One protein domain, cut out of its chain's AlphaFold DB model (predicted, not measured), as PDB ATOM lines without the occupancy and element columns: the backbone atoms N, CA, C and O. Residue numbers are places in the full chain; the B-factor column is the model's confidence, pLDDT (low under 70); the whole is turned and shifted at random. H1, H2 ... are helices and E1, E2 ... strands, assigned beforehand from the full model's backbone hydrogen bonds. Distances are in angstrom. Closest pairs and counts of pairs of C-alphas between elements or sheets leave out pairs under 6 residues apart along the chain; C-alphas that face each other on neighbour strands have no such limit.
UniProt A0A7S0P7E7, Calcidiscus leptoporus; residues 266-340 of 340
ATOM      1  N   GLU A 266     226.236 494.449 475.714       96.38
ATOM      2  CA  GLU A 266     225.937 493.197 475.024       96.38
ATOM      3  C   GLU A 266     225.907 492.028 476.015       96.38
ATOM      4  O   GLU A 266     224.942 491.261 476.030       96.38
ATOM      5  N   ASP A 267     226.898 491.936 476.900       96.94
ATOM      6  CA  ASP A 267     226.975 490.848 477.879       96.94
ATOM      7  C   ASP A 267     225.887 490.986 478.942       96.94
ATOM      8  O   ASP A 267     225.251 490.007 479.317       96.94
ATOM      9  N   ALA A 268     225.597 492.213 479.388       97.50
ATOM     10  CA  ALA A 268     224.492 492.456 480.311       97.50
ATOM     11  C   ALA A 268     223.134 492.056 479.707       97.50
ATOM     12  O   ALA A 268     222.285 491.511 480.411       97.50
ATOM     13  N   SER A 269     222.932 492.298 478.406       96.38
ATOM     14  CA  SER A 269     221.693 491.953 477.691       96.38
ATOM     15  C   SER A 269     221.489 490.445 477.518       96.38
ATOM     16  O   SER A 269     220.364 489.981 477.306       96.38
ATOM     17  N   TRP A 270     222.572 489.676 477.635       97.19
ATOM     18  CA  TRP A 270     222.554 488.221 477.558       97.19
ATOM     19  C   TRP A 270     222.003 487.569 478.832       97.19
ATOM     20  O   TRP A 270     221.510 486.441 478.779       97.19
ATOM     21  N   MET A 271     222.020 488.288 479.956       98.50
ATOM     22  CA  MET A 271     221.622 487.764 481.258       98.50
ATOM     23  C   MET A 271     220.103 487.783 481.471       98.50
ATOM     24  O   MET A 271     219.391 488.708 481.072       98.50
ATOM     25  N   VAL A 272     219.599 486.768 482.168       98.75
ATOM     26  CA  VAL A 272     218.185 486.582 482.513       98.75
ATOM     27  C   VAL A 272     218.024 486.113 483.958       98.75
ATOM     28  O   VAL A 272     218.872 485.409 484.501       98.75
ATOM     29  N   ASP A 273     216.917 486.497 484.595       98.75
ATOM     30  CA  ASP A 273     216.471 485.880 485.846       98.75
ATOM     31  C   ASP A 273     215.874 484.501 485.547       98.75
ATOM     32  O   ASP A 273     214.897 484.372 484.803       98.75
ATOM     33  N   VAL A 274     216.494 483.464 486.100       98.75
ATOM     34  CA  VAL A 274     216.203 482.062 485.777       98.75
ATOM     35  C   VAL A 274     214.780 481.651 486.171       98.75
ATOM     36  O   VAL A 274     214.089 481.087 485.318       98.75
ATOM     37  N   PRO A 275     214.271 481.955 487.382       98.69
ATOM     38  CA  PRO A 275     212.880 481.666 487.735       98.69
ATOM     39  C   PRO A 275     211.857 482.295 486.776       98.69
ATOM     40  O   PRO A 275     210.913 481.629 486.337       98.69
ATOM     41  N   LEU A 276     212.033 483.571 486.416       98.69
ATOM     42  CA  LEU A 276     211.130 484.255 485.487       98.69
ATOM     43  C   LEU A 276     211.229 483.685 484.070       98.69
ATOM     44  O   LEU A 276     210.203 483.488 483.417       98.69
ATOM     45  N   MET A 277     212.434 483.361 483.611       98.25
ATOM     46  CA  MET A 277     212.638 482.753 482.298       98.25
ATOM     47  C   MET A 277     211.976 481.368 482.215       98.25
ATOM     48  O   MET A 277     211.215 481.108 481.286       98.25
ATOM     49  N   LEU A 278     212.155 480.520 483.236       97.62
ATOM     50  CA  LEU A 278     211.518 479.198 483.332       97.62
ATOM     51  C   LEU A 278     209.988 479.258 483.471       97.62
ATOM     52  O   LEU A 278     209.320 478.257 483.229       97.62
ATOM     53  N   SER A 279     209.424 480.404 483.863       97.75
ATOM     54  CA  SER A 279     207.971 480.631 483.919       97.75
ATOM     55  C   SER A 279     207.407 481.309 482.663       97.75
ATOM     56  O   SER A 279     206.257 481.745 482.670       97.75
ATOM     57  N   GLY A 280     208.195 481.406 481.585       97.56
ATOM     58  CA  GLY A 280     207.746 481.963 480.308       97.56
ATOM     59  C   GLY A 280     207.607 483.487 480.308       97.56
ATOM     60  O   GLY A 280     206.825 484.027 479.530       97.56
ATOM     61  N   LYS A 281     208.348 484.200 481.170       98.12
ATOM     62  CA  LYS A 281     208.295 485.670 481.298       98.12
ATOM     63  C   LYS A 281     209.616 486.335 480.872       98.12
ATOM     64  O   LYS A 281     210.274 486.964 481.703       98.12
ATOM     65  N   PRO A 282     210.025 486.243 479.592       96.81
ATOM     66  CA  PRO A 282     211.364 486.646 479.146       96.81
ATOM     67  C   PRO A 282     211.657 488.144 479.320       96.81
ATOM     68  O   PRO A 282     212.769 488.513 479.689       96.81
ATOM     69  N   VAL A 283     210.669 489.022 479.109       96.19
ATOM     70  CA  VAL A 283     210.844 490.476 479.300       96.19
ATOM     71  C   VAL A 283     211.095 490.797 480.775       96.19
ATOM     72  O   VAL A 283     212.086 491.441 481.119       96.19
ATOM     73  N   ALA A 284     210.254 490.267 481.668       97.38
ATOM     74  CA  ALA A 284     210.430 490.435 483.107       97.38
ATOM     75  C   ALA A 284     211.756 489.830 483.597       97.38
ATOM     76  O   ALA A 284     212.413 490.418 484.459       97.38
ATOM     77  N   ALA A 285     212.169 488.694 483.023       98.31
ATOM     78  CA  ALA A 285     213.432 488.040 483.338       98.31
ATOM     79  C   ALA A 285     214.637 488.935 483.019       98.31
ATOM     80  O   ALA A 285     215.514 489.100 483.869       98.31
ATOM     81  N   ARG A 286     214.652 489.576 481.842       97.69
ATOM     82  CA  ARG A 286     215.698 490.539 481.451       97.69
ATOM     83  C   ARG A 286     215.712 491.769 482.359       97.69
ATOM     84  O   ARG A 286     216.769 492.161 482.844       97.69
ATOM     85  N   HIS A 287     214.548 492.341 482.681       97.50
ATOM     86  CA  HIS A 287     214.474 493.478 483.610       97.50
ATOM     87  C   HIS A 287     214.972 493.116 485.017       97.50
ATOM     88  O   HIS A 287     215.653 493.902 485.678       97.50
ATOM     89  N   ARG A 288     214.648 491.914 485.510       98.19
ATOM     90  CA  ARG A 288     215.109 491.447 486.822       98.19
ATOM     91  C   ARG A 288     216.618 491.182 486.836       98.19
ATOM     92  O   ARG A 288     217.260 491.593 487.802       98.19
ATOM     93  N   ALA A 289     217.176 490.609 485.769       98.44
ATOM     94  CA  ALA A 289     218.620 490.452 485.603       98.44
ATOM     95  C   ALA A 289     219.345 491.803 485.563       98.44
ATOM     96  O   ALA A 289     220.285 492.010 486.326       98.44
ATOM     97  N   ALA A 290     218.858 492.766 484.778       98.19
ATOM     98  CA  ALA A 290     219.431 494.111 484.723       98.19
ATOM     99  C   ALA A 290     219.468 494.796 486.098       98.19
ATOM    100  O   ALA A 290     220.503 495.332 486.500       98.19
ATOM    101  N   ARG A 291     218.378 494.709 486.878       97.94
ATOM    102  CA  ARG A 291     218.364 495.188 488.275       97.94
ATOM    103  C   ARG A 291     219.410 494.489 489.135       97.94
ATOM    104  O   ARG A 291     220.047 495.135 489.963       97.94
ATOM    105  N   ALA A 292     219.566 493.178 488.978       98.12
ATOM    106  CA  ALA A 292     220.541 492.414 489.742       98.12
ATOM    107  C   ALA A 292     221.987 492.819 489.405       98.12
ATOM    108  O   ALA A 292     222.779 492.990 490.329       98.12
ATOM    109  N   ILE A 293     222.298 493.065 488.127       98.00
ATOM    110  CA  ILE A 293     223.610 493.554 487.668       98.00
ATOM    111  C   ILE A 293     223.937 494.918 488.292       98.00
ATOM    112  O   ILE A 293     225.016 495.097 488.859       98.00
ATOM    113  N   VAL A 294     222.996 495.870 488.253       97.50
ATOM    114  CA  VAL A 294     223.181 497.197 488.871       97.50
ATOM    115  C   VAL A 294     223.434 497.064 490.377       97.50
ATOM    116  O   VAL A 294     224.420 497.599 490.890       97.50
ATOM    117  N   LYS A 295     222.611 496.271 491.078       96.69
ATOM    118  CA  LYS A 295     222.765 496.016 492.520       96.69
ATOM    119  C   LYS A 295     224.081 495.323 492.873       96.69
ATOM    120  O   LYS A 295     224.669 495.633 493.907       96.69
ATOM    121  N   ALA A 296     224.562 494.405 492.034       94.44
ATOM    122  CA  ALA A 296     225.858 493.756 492.224       94.44
ATOM    123  C   ALA A 296     227.000 494.787 492.191       94.44
ATOM    124  O   ALA A 296     227.882 494.774 493.053       94.44
ATOM    125  N   GLY A 297     226.944 495.741 491.254       93.44
ATOM    126  CA  GLY A 297     227.889 496.859 491.181       93.44
ATOM    127  C   GLY A 297     227.864 497.751 492.426       93.44
ATOM    128  O   GLY A 297     228.918 498.078 492.978       93.44
ATOM    129  N   GLU A 298     226.672 498.102 492.908       94.12
ATOM    130  CA  GLU A 298     226.480 498.909 494.121       94.12
ATOM    131  C   GLU A 298     227.000 498.192 495.371       94.12
ATOM    132  O   GLU A 298     227.731 498.779 496.173       94.12
ATOM    133  N   ARG A 299     226.706 496.892 495.506       91.75
ATOM    134  CA  ARG A 299     227.199 496.075 496.618       91.75
ATOM    135  C   ARG A 299     228.721 495.976 496.615       91.75
ATOM    136  O   ARG A 299     229.334 496.102 497.674       91.75
ATOM    137  N   LEU A 300     229.336 495.785 495.447       89.31
ATOM    138  CA  LEU A 300     230.792 495.771 495.319       89.31
ATOM    139  C   LEU A 300     231.409 497.114 495.741       89.31
ATOM    140  O   LEU A 300     232.424 497.130 496.438       89.31
ATOM    141  N   ALA A 301     230.808 498.237 495.340       90.00
ATOM    142  CA  ALA A 301     231.271 499.567 495.732       90.00
ATOM    143  C   ALA A 301     231.177 499.782 497.252       90.00
ATOM    144  O   ALA A 301     232.104 500.324 497.852       90.00
ATOM    145  N   GLU A 302     230.100 499.310 497.883       91.00
ATOM    146  CA  GLU A 302     229.923 499.378 499.335       91.00
ATOM    147  C   GLU A 302     230.985 498.565 500.088       91.00
ATOM    148  O   GLU A 302     231.636 499.075 500.998       91.00
ATOM    149  N   LEU A 303     231.257 497.330 499.655       87.56
ATOM    150  CA  LEU A 303     232.311 496.502 500.252       87.56
ATOM    151  C   LEU A 303     233.696 497.161 500.144       87.56
ATOM    152  O   LEU A 303     234.473 497.131 501.099       87.56
ATOM    153  N   LYS A 304     233.988 497.827 499.019       85.69
ATOM    154  CA  LYS A 304     235.240 498.585 498.844       85.69
ATOM    155  C   LYS A 304     235.352 499.758 499.825       85.69
ATOM    156  O   LYS A 304     236.439 499.985 500.355       85.69
ATOM    157  N   LYS A 305     234.256 500.474 500.121       89.44
ATOM    158  CA  LYS A 305     234.242 501.546 501.145       89.44
ATOM    159  C   LYS A 305     234.567 501.012 502.541       89.44
ATOM    160  O   LYS A 305     235.251 501.680 503.309       89.44
ATOM    161  N   GLN A 306     234.168 499.775 502.826       88.50
ATOM    162  CA  GLN A 306     234.489 499.059 504.068       88.50
ATOM    163  C   GLN A 306     235.920 498.487 504.087       88.50
ATOM    164  O   GLN A 306     236.273 497.730 504.988       88.50
ATOM    165  N   LYS A 307     236.761 498.841 503.102       84.50
ATOM    166  CA  LYS A 307     238.134 498.340 502.910       84.50
ATOM    167  C   LYS A 307     238.223 496.824 502.698       84.50
ATOM    168  O   LYS A 307     239.317 496.262 502.754       84.50
ATOM    169  N   LEU A 308     237.102 496.169 502.391       81.69
ATOM    170  CA  LEU A 308     237.081 494.777 501.963       81.69
ATOM    171  C   LEU A 308     237.480 494.697 500.487       81.69
ATOM    172  O   LEU A 308     237.186 495.590 499.688       81.69
ATOM    173  N   ARG A 309     238.154 493.610 500.110       76.38
ATOM    174  CA  ARG A 309     238.554 493.350 498.722       76.38
ATOM    175  C   ARG A 309     237.977 492.014 498.251       76.38
ATOM    176  O   ARG A 309     238.689 491.016 498.225       76.38
ATOM    177  N   PRO A 310     236.680 491.975 497.913       77.19
ATOM    178  CA  PRO A 310     236.010 490.748 497.510       77.19
ATOM    179  C   PRO A 310     236.308 490.462 496.036       77.19
ATOM    180  O   PRO A 310     235.424 490.551 495.194       77.19
ATOM    181  N   THR A 311     237.568 490.237 495.677       72.38
ATOM    182  CA  THR A 311     237.975 490.079 494.276       72.38
ATOM    183  C   THR A 311     238.769 488.788 494.116       72.38
ATOM    184  O   THR A 311     239.566 488.471 494.993       72.38
ATOM    185  N   CYS A 312     238.540 488.044 493.030       68.06
ATOM    186  CA  CYS A 312     239.238 486.774 492.771       68.06
ATOM    187  C   CYS A 312     240.732 487.008 492.491       68.06
ATOM    188  O   CYS A 312     241.608 486.349 493.042       68.06
ATOM    189  N   CYS A 313     241.042 488.041 491.701       62.50
ATOM    190  CA  CYS A 313     242.409 488.355 491.281       62.50
ATOM    191  C   CYS A 313     242.749 489.833 491.508       62.50
ATOM    192  O   CYS A 313     241.872 490.701 491.524       62.50
ATOM    193  N   ARG A 314     244.043 490.158 491.617       55.50
ATOM    194  CA  ARG A 314     244.534 491.542 491.806       55.50
ATOM    195  C   ARG A 314     244.098 492.498 490.679       55.50
ATOM    196  O   ARG A 314     243.923 493.685 490.926       55.50
ATOM    197  N   LEU A 315     243.868 491.964 489.475       53.09
ATOM    198  CA  LEU A 315     243.415 492.687 488.276       53.09
ATOM    199  C   LEU A 315     241.895 492.941 488.232       53.09
ATOM    200  O   LEU A 315     241.423 493.739 487.431       53.09
ATOM    201  N   THR A 316     241.117 492.325 489.127       60.56
ATOM    202  CA  THR A 316     239.642 492.431 489.155       60.56
ATOM    203  C   THR A 316     239.129 493.577 490.043       60.56
ATOM    204  O   THR A 316     237.972 493.611 490.440       60.56
ATOM    205  N   GLY A 317     239.972 494.575 490.345       61.69
ATOM    206  CA  GLY A 317     239.593 495.784 491.099       61.69
ATOM    207  C   GLY A 317     238.634 496.736 490.362       61.69
ATOM    208  O   GLY A 317     238.205 497.741 490.933       61.69
ATOM    209  N   SER A 318     238.282 496.413 489.122       79.31
ATOM    210  CA  SER A 318     237.378 497.133 488.226       79.31
ATOM    211  C   SER A 318     235.892 496.997 488.637       79.31
ATOM    212  O   SER A 318     235.558 496.203 489.528       79.31
ATOM    213  N   PRO A 319     234.976 497.828 488.097       90.31
ATOM    214  CA  PRO A 319     233.537 497.680 488.335       90.31
ATOM    215  C   PRO A 319     232.978 496.396 487.698       90.31
ATOM    216  O   PRO A 319     233.621 495.780 486.849       90.31
ATOM    217  N   ILE A 320     231.774 495.984 488.108       93.56
ATOM    218  CA  ILE A 320     231.090 494.805 487.541       93.56
ATOM    219  C   ILE A 320     230.859 494.989 486.038       93.56
ATOM    220  O   ILE A 320     231.193 494.094 485.274       93.56
ATOM    221  N   CYS A 321     230.375 496.156 485.620       96.19
ATOM    222  CA  CYS A 321     230.194 496.546 484.221       96.19
ATOM    223  C   CYS A 321     230.728 497.959 483.996       96.19
ATOM    224  O   CYS A 321     230.989 498.680 484.966       96.19
ATOM    225  N   THR A 322     230.910 498.358 482.737       96.38
ATOM    226  CA  THR A 322     231.364 499.721 482.424       96.38
ATOM    227  C   THR A 322     230.347 500.779 482.890       96.38
ATOM    228  O   THR A 322     229.150 500.479 482.984       96.38
ATOM    229  N   PRO A 323     230.775 502.019 483.200       95.88
ATOM    230  CA  PRO A 323     229.859 503.100 483.578       95.88
ATOM    231  C   PRO A 323     228.757 503.365 482.543       95.88
ATOM    232  O   PRO A 323     227.606 503.609 482.913       95.88
ATOM    233  N   GLU A 324     229.086 503.261 481.255       97.31
ATOM    234  CA  GLU A 324     228.146 503.420 480.141       97.31
ATOM    235  C   GLU A 324     227.080 502.325 480.201       97.31
ATOM    236  O   GLU A 324     225.887 502.618 480.179       97.31
ATOM    237  N   THR A 325     227.505 501.072 480.403       97.69
ATOM    238  CA  THR A 325     226.601 499.925 480.549       97.69
ATOM    239  C   THR A 325     225.644 500.121 481.722       97.69
ATOM    240  O   THR A 325     224.436 499.959 481.573       97.69
ATOM    241  N   VAL A 326     226.152 500.521 482.894       97.12
ATOM    242  CA  VAL A 326     225.311 500.774 484.078       97.12
ATOM    243  C   VAL A 326     224.302 501.897 483.817       97.12
ATOM    244  O   VAL A 326     223.154 501.801 484.252       97.12
ATOM    245  N   THR A 327     224.703 502.940 483.088       97.31
ATOM    246  CA  THR A 327     223.821 504.052 482.706       97.31
ATOM    247  C   THR A 327     222.698 503.573 481.785       97.31
ATOM    248  O   THR A 327     221.530 503.840 482.066       97.31
ATOM    249  N   SER A 328     223.021 502.790 480.751       97.38
ATOM    250  CA  SER A 328     222.030 502.193 479.847       97.38
ATOM    251  C   SER A 328     221.058 501.258 480.571       97.38
ATOM    252  O   SER A 328     219.853 501.330 480.341       97.38
ATOM    253  N   LEU A 329     221.549 500.420 481.493       96.81
ATOM    254  CA  LEU A 329     220.690 499.539 482.290       96.81
ATOM    255  C   LEU A 329     219.731 500.331 483.183       96.81
ATOM    256  O   LEU A 329     218.560 499.974 483.279       96.81
ATOM    257  N   ARG A 330     220.191 501.415 483.821       95.94
ATOM    258  CA  ARG A 330     219.317 502.278 484.634       95.94
ATOM    259  C   ARG A 330     218.246 502.960 483.787       95.94
ATOM    260  O   ARG A 330     217.088 502.938 484.186       95.94
ATOM    261  N   ALA A 331     218.604 503.476 482.612       94.31
ATOM    262  CA  ALA A 331     217.643 504.079 481.690       94.31
ATOM    263  C   ALA A 331     216.552 503.081 481.258       94.31
ATOM    264  O   ALA A 331     215.369 503.407 481.326       94.31
ATOM    265  N   MET A 332     216.938 501.846 480.908       92.31
ATOM    266  CA  MET A 332     216.000 500.765 480.566       92.31
ATOM    267  C   MET A 332     215.037 500.432 481.716       92.31
ATOM    268  O   MET A 332     213.868 500.124 481.498       92.31
ATOM    269  N   LEU A 333     215.525 500.457 482.957       92.69
ATOM    270  CA  LEU A 333     214.699 500.161 484.126       92.69
ATOM    271  C   LEU A 333     213.715 501.288 484.435       92.69
ATOM    272  O   LEU A 333     212.575 500.998 484.781       92.69
ATOM    273  N   SER A 334     214.129 502.544 484.260       89.06
ATOM    274  CA  SER A 334     213.256 503.706 484.436       89.06
ATOM    275  C   SER A 334     212.153 503.786 483.381       89.06
ATOM    276  O   SER A 334     211.028 504.129 483.725       89.06
ATOM    277  N   SER A 335     212.427 503.432 482.119       81.69
ATOM    278  CA  SER A 335     211.379 503.391 481.087       81.69
ATOM    279  C   SER A 335     210.336 502.309 481.372       81.69
ATOM    280  O   SER A 335     209.146 502.546 481.226       81.69
ATOM    281  N   ALA A 336     210.767 501.141 481.857       75.75
ATOM    282  CA  ALA A 336     209.866 500.036 482.183       75.75
ATOM    283  C   ALA A 336     208.944 500.306 483.389       75.75
ATOM    284  O   ALA A 336     207.918 499.645 483.517       75.75
ATOM    285  N   GLU A 337     209.319 501.221 484.286       69.38
ATOM    286  CA  GLU A 337     208.489 501.652 485.424       69.38
ATOM    287  C   GLU A 337     207.467 502.732 485.034       69.38
ATOM    288  O   GLU A 337     206.480 502.898 485.739       69.38
ATOM    289  N   GLY A 338     207.678 503.442 483.919       58.84
ATOM    290  CA  GLY A 338     206.719 504.415 483.380       58.84
ATOM    291  C   GLY A 338     205.587 503.796 482.549       58.84
ATOM    292  O   GLY A 338     204.553 504.434 482.377       58.84
ATOM    293  N   ASP A 339     205.775 502.564 482.067       50.03
ATOM    294  CA  ASP A 339     204.819 501.819 481.232       50.03
ATOM    295  C   ASP A 339     203.932 500.830 482.032       50.03
ATOM    296  O   ASP A 339     203.139 500.098 481.432       50.03
ATOM    297  N   ALA A 340     204.086 500.757 483.363       45.81
ATOM    298  CA  ALA A 340     203.410 499.808 484.262       45.81
ATOM    299  C   ALA A 340     202.374 500.487 485.169       45.81
ATOM    300  O   ALA A 340     201.325 499.849 485.423       45.81
TER     301      ALA A 340
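This is residues 266 to 340 of the 340 residues of a protein of Calcidiscus leptoporus (UniProt A0A7S0P7E7). One long helix, H3, makes the core; H4 crosses its first half, and the small stretch H1, E1, H2 packs on that half too. Residues 306 to 322 fold back from H3 to H4. The printed part has 75 residues, mostly helix, in the order H1, E1, H2, H3, H4. It is only just loose, close to compact, with a radius of gyration of the C-alphas of 14.1 A and spans of 39 by 26 by 22 A.

H3, residues 282 to 305, is the hub. Its residues 287 to 294 alone touch residues 326 to 333 alone of H4, residues 323 to 338, opposite ways at a steep tilt of 49 degrees; the closest C-alphas, of Ala 290 and Leu 329, are 6.1 A apart. H1, residues 266 to 270, touches residues 286 to 293 alone of H3, the closest C-alphas being Ala 268 and Ala 290, 6.9 A. H2, residues 274 to 278, touches residues 282 to 285 alone, the closest C-alphas being Leu 276 and Ala 285, 4.9 A. E1, residues 271 to 273, pairs with no named strand. In the four helices every O i to N i+4 pair is within hydrogen-bond range.

H3 measures 35.1 A, H4 23.2 A. C-alpha 266 is at (225.937, 493.197, 475.024), C-alpha 338 at (206.719, 504.415, 483.380).

The printed part has no cut. The link H3 to H4 is long. Residues 312 to 317 and 337 to 340 have pLDDT under 70.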